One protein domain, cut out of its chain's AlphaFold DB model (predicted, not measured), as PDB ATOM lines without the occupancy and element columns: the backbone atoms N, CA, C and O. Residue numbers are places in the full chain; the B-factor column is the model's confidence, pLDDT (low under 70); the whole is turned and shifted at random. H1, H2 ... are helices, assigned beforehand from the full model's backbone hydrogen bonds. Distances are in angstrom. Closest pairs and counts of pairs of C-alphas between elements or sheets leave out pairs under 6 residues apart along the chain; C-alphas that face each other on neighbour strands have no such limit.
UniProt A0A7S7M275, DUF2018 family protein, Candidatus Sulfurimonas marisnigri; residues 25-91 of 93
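Overview. This is residues 25 to 91 of the 93 residues of the protein "DUF2018 family protein" of Candidatus Sulfurimonas marisnigri (UniProt A0A7S7M275). Three helices make the sides of an open three-sided frame with an empty middle: the long H1 is one side, the short H2 turns off at its far end, and H3 folds back slantwise until its last part meets the first part of H1 and closes the frame. The printed part has 67 residues, with three named helices in the order H1, H2, H3 and no named strand; the class is all helix. The whole is loose, with a radius of gyration of the C-alphas of 14.7 A and spans of 39 by 26 by 16 A.

Arrangement. H1, residues 29 to 54, is the longest helix, and it touches H3, residues 70 to 89, with residues 31 to 35 alone. H3 touches H1 with residues 84 to 88 alone, and the closest C-alphas, those of Val 32 and Ile 88, are 6.2 A apart. These two helices run opposite ways at a steep tilt of 38 degrees. Residues 40 to 46 of H1 and residues 75 to 83 of H3 stand free. H2, residues 58 to 68, is close to H1 but not clearly touching; their closest C-alphas, those of Asn 51 and Phe 58, are 6.4 A apart, and their lines are about perpendicular at 79 degrees. H2 is also close to H3 but not clearly touching, with the closest C-alphas, those of Lys 66 and Val 73, 6.6 A apart; their lines are only just about perpendicular, at 72 degrees. In H1, H2 and H3 every backbone O i to N i+4 pair is within hydrogen-bond range.

Along the chain. H1 measures 37.0 A from C-alpha 29 at (-33.189, -43.837, 14.121) to C-alpha 54 at (-64.274, -42.315, 34.043). H2 measures 15.3 A from C-alpha 58 to C-alpha 68. H3 measures 28.8 A and ends with C-alpha 89 at (-30.942, -36.245, 22.885).

Size, cuts and confidence. The two C-alphas farthest apart, those of Asn 26 and Gly 55, are 40.5 A apart. The printed part has no cut, and the links H1 to H2 and H2 to H3 are tight. The mean pLDDT of the printed part is 94.0, and no printed residue is under 70.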
ATOM      1  N   PHE A  25     -35.697 -36.191  12.898       93.75
ATOM      2  CA  PHE A  25     -35.144 -36.468  11.570       93.75
ATOM      3  C   PHE A  25     -33.628 -36.676  11.555       93.75
ATOM      4  O   PHE A  25     -33.134 -37.366  10.663       93.75
ATOM      5  N   ASN A  26     -32.896 -36.101  12.513       92.38
ATOM      6  CA  ASN A  26     -31.431 -36.097  12.497       92.38
ATOM      7  C   ASN A  26     -30.777 -37.010  13.550       92.38
ATOM      8  O   ASN A  26     -29.616 -37.383  13.381       92.38
ATOM      9  N   ALA A  27     -31.480 -37.385  14.622       92.50
ATOM     10  CA  ALA A  27     -30.949 -38.280  15.651       92.50
ATOM     11  C   ALA A  27     -30.880 -39.748  15.183       92.50
ATOM     12  O   ALA A  27     -31.372 -40.130  14.117       92.50
ATOM     13  N   ASN A  28     -30.262 -40.610  15.999       93.44
ATOM     14  CA  ASN A  28     -30.184 -42.040  15.711       93.44
ATOM     15  C   ASN A  28     -31.596 -42.651  15.586       93.44
ATOM     16  O   ASN A  28     -32.397 -42.604  16.519       93.44
ATOM     17  N   ASN A  29     -31.876 -43.275  14.438       94.62
ATOM     18  CA  ASN A  29     -33.189 -43.837  14.121       94.62
ATOM     19  C   ASN A  29     -33.691 -44.868  15.143       94.62
ATOM     20  O   ASN A  29     -34.892 -44.917  15.405       94.62
ATOM     21  N   ASP A  30     -32.815 -45.693  15.718       95.81
ATOM     22  CA  ASP A  30     -33.220 -46.707  16.695       95.81
ATOM     23  C   ASP A  30     -33.623 -46.064  18.027       95.81
ATOM     24  O   ASP A  30     -34.624 -46.467  18.625       95.81
ATOM     25  N   VAL A  31     -32.908 -45.013  18.444       95.25
ATOM     26  CA  VAL A  31     -33.246 -44.207  19.631       95.25
ATOM     27  C   VAL A  31     -34.594 -43.520  19.434       95.25
ATOM     28  O   VAL A  31     -35.502 -43.692  20.247       95.25
ATOM     29  N   VAL A  32     -34.767 -42.821  18.308       95.75
ATOM     30  CA  VAL A  32     -36.020 -42.131  17.965       95.75
ATOM     31  C   VAL A  32     -37.194 -43.112  17.945       95.75
ATOM     32  O   VAL A  32     -38.238 -42.849  18.543       95.75
ATOM     33  N   ARG A  33     -37.038 -44.276  17.301       96.38
ATOM     34  CA  ARG A  33     -38.085 -45.311  17.252       96.38
ATOM     35  C   ARG A  33     -38.440 -45.837  18.635       96.38
ATOM     36  O   ARG A  33     -39.622 -46.038  18.913       96.38
ATOM     37  N   PHE A  34     -37.444 -46.077  19.482       95.81
ATOM     38  CA  PHE A  34     -37.659 -46.554  20.843       95.81
ATOM     39  C   PHE A  34     -38.445 -45.535  21.677       95.81
ATOM     40  O   PHE A  34     -39.445 -45.897  22.303       95.81
ATOM     41  N   ASP A  35     -38.052 -44.264  21.631       95.19
ATOM     42  CA  ASP A  35     -38.688 -43.214  22.425       95.19
ATOM     43  C   ASP A  35     -40.087 -42.863  21.923       95.19
ATOM     44  O   ASP A  35     -41.017 -42.772  22.727       95.19
ATOM     45  N   LEU A  36     -40.301 -42.810  20.605       95.88
ATOM     46  CA  LEU A  36     -41.647 -42.668  20.047       95.88
ATOM     47  C   LEU A  36     -42.546 -43.851  20.431       95.88
ATOM     48  O   LEU A  36     -43.701 -43.651  20.809       95.88
ATOM     49  N   ALA A  37     -42.034 -45.085  20.402       97.19
ATOM     50  CA  ALA A  37     -42.804 -46.246  20.844       97.19
ATOM     51  C   ALA A  37     -43.181 -46.150  22.334       97.19
ATOM     52  O   ALA A  37     -44.297 -46.515  22.710       97.19
ATOM     53  N   ASN A  38     -42.288 -45.641  23.185       96.19
ATOM     54  CA  ASN A  38     -42.578 -45.416  24.602       96.19
ATOM     55  C   ASN A  38     -43.592 -44.286  24.814       96.19
ATOM     56  O   ASN A  38     -44.502 -44.441  25.633       96.19
ATOM     57  N   PHE A  39     -43.504 -43.205  24.039       95.75
ATOM     58  CA  PHE A  39     -44.480 -42.116  24.052       95.75
ATOM     59  C   PHE A  39     -45.890 -42.621  23.704       95.75
ATOM     60  O   PHE A  39     -46.846 -42.365  24.441       95.75
ATOM     61  N   ILE A  40     -46.018 -43.436  22.649       97.56
ATOM     62  CA  ILE A  40     -47.293 -44.058  22.256       97.56
ATOM     63  C   ILE A  40     -47.816 -45.010  23.340       97.56
ATOM     64  O   ILE A  40     -48.995 -44.949  23.690       97.56
ATOM     65  N   LYS A  41     -46.959 -45.852  23.933       98.12
ATOM     66  CA  LYS A  41     -47.365 -46.724  25.053       98.12
ATOM     67  C   LYS A  41     -47.893 -45.915  26.234       98.12
ATOM     68  O   LYS A  41     -48.902 -46.288  26.825       98.12
ATOM     69  N   ARG A  42     -47.242 -44.799  26.567       97.31
ATOM     70  CA  ARG A  42     -47.681 -43.916  27.650       97.31
ATOM     71  C   ARG A  42     -49.047 -43.296  27.344       97.31
ATOM     72  O   ARG A  42     -49.897 -43.276  28.228       97.31
ATOM     73  N   ARG A  43     -49.292 -42.871  26.097       95.81
ATOM     74  CA  ARG A  43     -50.611 -42.390  25.647       95.81
ATOM     75  C   ARG A  43     -51.695 -43.457  25.802       95.81
ATOM     76  O   ARG A  43     -52.761 -43.128  26.320       95.81
ATOM     77  N   ALA A  44     -51.415 -44.697  25.396       97.50
ATOM     78  CA  ALA A  44     -52.347 -45.820  25.518       97.50
ATOM     79  C   ALA A  44     -52.648 -46.160  26.987       97.50
ATOM     80  O   ALA A  44     -53.803 -46.356  27.352       97.50
ATOM     81  N   LEU A  45     -51.631 -46.162  27.857       97.69
ATOM     82  CA  LEU A  45     -51.814 -46.359  29.299       97.69
ATOM     83  C   LEU A  45     -52.707 -45.278  29.917       97.69
ATOM     84  O   LEU A  45     -53.575 -45.603  30.718       97.69
ATOM     85  N   MET A  46     -52.526 -44.009  29.535       95.62
ATOM     86  CA  MET A  46     -53.403 -42.925  29.994       95.62
ATOM     87  C   MET A  46     -54.846 -43.124  29.518       95.62
ATOM     88  O   MET A  46     -55.772 -42.920  30.290       95.62
ATOM     89  N   GLU A  47     -55.034 -43.544  28.267       94.62
ATOM     90  CA  GLU A  47     -56.343 -43.849  27.672       94.62
ATOM     91  C   GLU A  47     -57.071 -44.951  28.459       94.62
ATOM     92  O   GLU A  47     -58.202 -44.754  28.899       94.62
ATOM     93  N   LEU A  48     -56.388 -46.071  28.714       94.94
ATOM     94  CA  LEU A  48     -56.926 -47.198  29.479       94.94
ATOM     95  C   LEU A  48     -57.218 -46.819  30.933       94.94
ATOM     96  O   LEU A  48     -58.285 -47.140  31.445       94.94
ATOM     97  N   PHE A  49     -56.301 -46.101  31.584       95.69
ATOM     98  CA  PHE A  49     -56.472 -45.654  32.966       95.69
ATOM     99  C   PHE A  49     -57.662 -44.698  33.112       95.69
ATOM    100  O   PHE A  49     -58.464 -44.819  34.036       95.69
ATOM    101  N   ILE A  50     -57.811 -43.745  32.188       94.38
ATOM    102  CA  ILE A  50     -58.951 -42.826  32.197       94.38
ATOM    103  C   ILE A  50     -60.246 -43.596  31.938       94.38
ATOM    104  O   ILE A  50     -61.222 -43.364  32.647       94.38
ATOM    105  N   ASN A  51     -60.266 -44.518  30.974       92.38
ATOM    106  CA  ASN A  51     -61.435 -45.353  30.705       92.38
ATOM    107  C   ASN A  51     -61.857 -46.155  31.953       92.38
ATOM    108  O   ASN A  51     -63.026 -46.108  32.337       92.38
ATOM    109  N   GLU A  52     -60.901 -46.782  32.648       94.50
ATOM    110  CA  GLU A  52     -61.142 -47.542  33.882       94.50
ATOM    111  C   GLU A  52     -61.797 -46.686  34.984       94.50
ATOM    112  O   GLU A  52     -62.673 -47.161  35.707       94.50
ATOM    113  N   HIS A  53     -61.417 -45.408  35.095       92.00
ATOM    114  CA  HIS A  53     -61.895 -44.517  36.157       92.00
ATOM    115  C   HIS A  53     -63.099 -43.636  35.786       92.00
ATOM    116  O   HIS A  53     -63.860 -43.241  36.672       92.00
ATOM    117  N   PHE A  54     -63.283 -43.299  34.508       88.50
ATOM    118  CA  PHE A  54     -64.274 -42.315  34.043       88.50
ATOM    119  C   PHE A  54     -65.298 -42.874  33.043       88.50
ATOM    120  O   PHE A  54     -66.246 -42.149  32.706       88.50
ATOM    121  N   GLY A  55     -65.139 -44.139  32.634       90.00
ATOM    122  CA  GLY A  55     -65.988 -44.861  31.687       90.00
ATOM    123  C   GLY A  55     -65.686 -44.546  30.220       90.00
ATOM    124  O   GLY A  55     -64.860 -43.691  29.904       90.00
ATOM    125  N   ASP A  56     -66.413 -45.211  29.320       85.00
ATOM    126  CA  ASP A  56     -66.183 -45.148  27.867       85.00
ATOM    127  C   ASP A  56     -66.422 -43.765  27.240       85.00
ATOM    128  O   ASP A  56     -65.907 -43.484  26.165       85.00
ATOM    129  N   ASP A  57     -67.160 -42.872  27.908       88.75
ATOM    130  CA  ASP A  57     -67.469 -41.526  27.393       88.75
ATOM    131  C   ASP A  57     -66.431 -40.462  27.800       88.75
ATOM    132  O   ASP A  57     -66.727 -39.263  27.858       88.75
ATOM    133  N   PHE A  58     -65.215 -40.885  28.159       90.25
ATOM    134  CA  PHE A  58     -64.167 -39.967  28.602       90.25
ATOM    135  C   PHE A  58     -63.696 -39.026  27.483       90.25
ATOM    136  O   PHE A  58     -63.323 -37.892  27.781       90.25
ATOM    137  N   ASP A  59     -63.782 -39.444  26.217       88.19
ATOM    138  CA  ASP A  59     -63.381 -38.628  25.064       88.19
ATOM    139  C   ASP A  59     -64.163 -37.309  25.002       88.19
ATOM    140  O   ASP A  59     -63.566 -36.238  24.884       88.19
ATOM    141  N   LYS A  60     -65.487 -37.343  25.222       90.12
ATOM    142  CA  LYS A  60     -66.300 -36.115  25.266       90.12
ATOM    143  C   LYS A  60     -65.868 -35.173  26.386       90.12
ATOM    144  O   LYS A  60     -65.880 -33.955  26.216       90.12
ATOM    145  N   LYS A  61     -65.489 -35.726  27.543       91.00
ATOM    146  CA  LYS A  61     -65.001 -34.933  28.682       91.00
ATOM    147  C   LYS A  61     -63.637 -34.313  28.377       91.00
ATOM    148  O   LYS A  61     -63.416 -33.165  28.750       91.00
ATOM    149  N   ILE A  62     -62.751 -35.033  27.682       92.81
ATOM    150  CA  ILE A  62     -61.460 -34.505  27.218       92.81
ATOM    151  C   ILE A  62     -61.671 -33.355  26.230       92.81
ATOM    152  O   ILE A  62     -61.020 -32.319  26.367       92.81
ATOM    153  N   ASP A  63     -62.594 -33.496  25.279       92.00
ATOM    154  CA  ASP A  63     -62.877 -32.446  24.295       92.00
ATOM    155  C   ASP A  63     -63.401 -31.166  24.956       92.00
ATOM    156  O   ASP A  63     -62.922 -30.070  24.657       92.00
ATOM    157  N   MET A  64     -64.331 -31.297  25.907       93.50
ATOM    158  CA  MET A  64     -64.803 -30.158  26.702       93.50
ATOM    159  C   MET A  64     -63.661 -29.528  27.506       93.50
ATOM    160  O   MET A  64     -63.465 -28.315  27.446       93.50
ATOM    161  N   PHE A  65     -62.854 -30.350  28.184       93.75
ATOM    162  CA  PHE A  65     -61.711 -29.877  28.963       93.75
ATOM    163  C   PHE A  65     -60.711 -29.104  28.096       93.75
ATOM    164  O   PHE A  65     -60.222 -28.055  28.513       93.75
ATOM    165  N   LYS A  66     -60.430 -29.579  26.877       93.69
ATOM    166  CA  LYS A  66     -59.538 -28.911  25.925       93.69
ATOM    167  C   LYS A  66     -60.034 -27.516  25.551       93.69
ATOM    168  O   LYS A  66     -59.219 -26.604  25.451       93.69
ATOM    169  N   ILE A  67     -61.339 -27.353  25.329       93.88
ATOM    170  CA  ILE A  67     -61.935 -26.055  24.982       93.88
ATOM    171  C   ILE A  67     -61.851 -25.099  26.173       93.88
ATOM    172  O   ILE A  67     -61.452 -23.949  26.012       93.88
ATOM    173  N   GLU A  68     -62.190 -25.579  27.369       96.31
ATOM    174  CA  GLU A  68     -62.186 -24.775  28.597       96.31
ATOM    175  C   GLU A  68     -60.772 -24.387  29.061       96.31
ATOM    176  O   GLU A  68     -60.608 -23.402  29.777       96.31
ATOM    177  N   ASN A  69     -59.750 -25.147  28.655       96.62
ATOM    178  CA  ASN A  69     -58.377 -25.022  29.150       96.62
ATOM    179  C   ASN A  69     -57.352 -24.886  28.010       96.62
ATOM    180  O   ASN A  69     -56.223 -25.365  28.143       96.62
ATOM    181  N   SER A  70     -57.724 -24.254  26.891       92.06
ATOM    182  CA  SER A  70     -56.905 -24.182  25.667       92.06
ATOM    183  C   SER A  70     -55.455 -23.764  25.922       92.06
ATOM    184  O   SER A  70     -54.533 -24.425  25.451       92.06
ATOM    185  N   ASP A  71     -55.250 -22.728  26.734       94.50
ATOM    186  CA  ASP A  71     -53.926 -22.158  27.000       94.50
ATOM    187  C   ASP A  71     -53.070 -23.100  27.857       94.50
ATOM    188  O   ASP A  71     -51.864 -23.243  27.649       94.50
ATOM    189  N   LEU A  72     -53.693 -23.792  28.817       95.31
ATOM    190  CA  LEU A  72     -53.020 -24.803  29.634       95.31
ATOM    191  C   LEU A  72     -52.609 -26.004  28.780       95.31
ATOM    192  O   LEU A  72     -51.495 -26.510  28.931       95.31
ATOM    193  N   VAL A  73     -53.480 -26.432  27.861       95.50
ATOM    194  CA  VAL A  73     -53.186 -27.508  26.910       95.50
ATOM    195  C   VAL A  73     -52.054 -27.101  25.973       95.50
ATOM    196  O   VAL A  73     -51.123 -27.883  25.783       95.50
ATOM    197  N   GLU A  74     -52.074 -25.884  25.429       93.50
ATOM    198  CA  GLU A  74     -51.009 -25.385  24.556       93.50
ATOM    199  C   GLU A  74     -49.661 -25.340  25.289       93.50
ATOM    200  O   GLU A  74     -48.657 -25.853  24.788       93.50
ATOM    201  N   ASN A  75     -49.637 -24.803  26.510       95.06
ATOM    202  CA  ASN A  75     -48.421 -24.737  27.316       95.06
ATOM    203  C   ASN A  75     -47.893 -26.129  27.671       95.06
ATOM    204  O   ASN A  75     -46.700 -26.388  27.503       95.06
ATOM    205  N   LYS A  76     -48.764 -27.057  28.091       95.94
ATOM    206  CA  LYS A  76     -48.333 -28.432  28.373       95.94
ATOM    207  C   LYS A  76     -47.852 -29.143  27.109       95.94
ATOM    208  O   LYS A  76     -46.890 -29.899  27.188       95.94
ATOM    209  N   THR A  77     -48.458 -28.874  25.952       95.81
ATOM    210  CA  THR A  77     -48.013 -29.416  24.658       95.81
ATOM    211  C   THR A  77     -46.599 -28.938  24.328       95.81
ATOM    212  O   THR A  77     -45.737 -29.758  24.019       95.81
ATOM    213  N   LYS A  78     -46.311 -27.639  24.496       94.75
ATOM    214  CA  LYS A  78     -44.951 -27.092  24.346       94.75
ATOM    215  C   LYS A  78     -43.957 -27.759  25.297       94.75
ATOM    216  O   LYS A  78     -42.868 -28.125  24.865       94.75
ATOM    217  N   SER A  79     -44.328 -27.966  26.564       95.94
ATOM    218  CA  SER A  79     -43.475 -28.689  27.519       95.94
ATOM    219  C   SER A  79     -43.218 -30.132  27.089       95.94
ATOM    220  O   SER A  79     -42.081 -30.576  27.161       95.94
ATOM    221  N   LEU A  80     -44.233 -30.849  26.594       96.75
ATOM    222  CA  LEU A  80     -44.076 -32.230  26.125       96.75
ATOM    223  C   LEU A  80     -43.144 -32.336  24.912       96.75
ATOM    224  O   LEU A  80     -42.379 -33.294  24.834       96.75
ATOM    225  N   TYR A  81     -43.157 -31.354  24.006       96.25
ATOM    226  CA  TYR A  81     -42.179 -31.297  22.917       96.25
ATOM    227  C   TYR A  81     -40.743 -31.184  23.443       96.25
ATOM    228  O   TYR A  81     -39.864 -31.910  22.984       96.25
ATOM    229  N   ILE A  82     -40.515 -30.323  24.440       94.94
ATOM    230  CA  ILE A  82     -39.195 -30.151  25.069       94.94
ATOM    231  C   ILE A  82     -38.778 -31.415  25.832       94.94
ATOM    232  O   ILE A  82     -37.634 -31.849  25.711       94.94
ATOM    233  N   GLU A  83     -39.697 -32.020  26.591       94.88
ATOM    234  CA  GLU A  83     -39.465 -33.261  27.341       94.88
ATOM    235  C   GLU A  83     -39.021 -34.393  26.395       94.88
ATOM    236  O   GLU A  83     -37.956 -34.975  26.598       94.88
ATOM    237  N   LEU A  84     -39.775 -34.654  25.319       95.31
ATOM    238  CA  LEU A  84     -39.456 -35.719  24.360       95.31
ATOM    239  C   LEU A  84     -38.149 -35.447  23.601       95.31
ATOM    240  O   LEU A  84     -37.365 -36.364  23.362       95.31
ATOM    241  N   MET A  85     -37.885 -34.186  23.255       94.56
ATOM    242  CA  MET A  85     -36.616 -33.789  22.649       94.56
ATOM    243  C   MET A  85     -35.434 -34.124  23.572       94.56
ATOM    244  O   MET A  85     -34.460 -34.729  23.126       94.56
ATOM    245  N   GLY A  86     -35.533 -33.793  24.864       92.56
ATOM    246  CA  GLY A  86     -34.513 -34.135  25.859       92.56
ATOM    247  C   GLY A  86     -34.339 -35.646  26.049       92.56
ATOM    248  O   GLY A  86     -33.213 -36.132  26.153       92.56
ATOM    249  N   GLU A  87     -35.435 -36.410  26.037       93.88
ATOM    250  CA  GLU A  87     -35.393 -37.877  26.120       93.88
ATOM    251  C   GLU A  87     -34.618 -38.513  24.957       93.88
ATOM    252  O   GLU A  87     -33.856 -39.452  25.201       93.88
ATOM    253  N   ILE A  88     -34.770 -37.996  23.734       94.25
ATOM    254  CA  ILE A  88     -34.055 -38.487  22.542       94.25
ATOM    255  C   ILE A  88     -32.579 -38.064  22.577       94.25
ATOM    256  O   ILE A  88     -31.685 -38.882  22.337       94.25
ATOM    257  N   LEU A  89     -32.305 -36.791  22.885       91.06
ATOM    258  CA  LEU A  89     -30.942 -36.245  22.885       91.06
ATOM    259  C   LEU A  89     -30.068 -36.873  23.975       91.06
ATOM    260  O   LEU A  89     -28.933 -37.241  23.696       91.06
ATOM    261  N   SER A  90     -30.610 -37.096  25.176       90.38
ATOM    262  CA  SER A  90     -29.875 -37.706  26.300       90.38
ATOM    263  C   SER A  90     -29.386 -39.139  26.052       90.38
ATOM    264  O   SER A  90     -28.541 -39.631  26.793       90.38
ATOM    265  N   LYS A  91     -29.919 -39.828  25.035       84.19
ATOM    266  CA  LYS A  91     -29.489 -41.176  24.621       84.19
ATOM    267  C   LYS A  91     -28.575 -41.165  23.394       84.19
ATOM    268  O   LYS A  91     -28.166 -42.228  22.929       84.19
TER     269      LYS A  91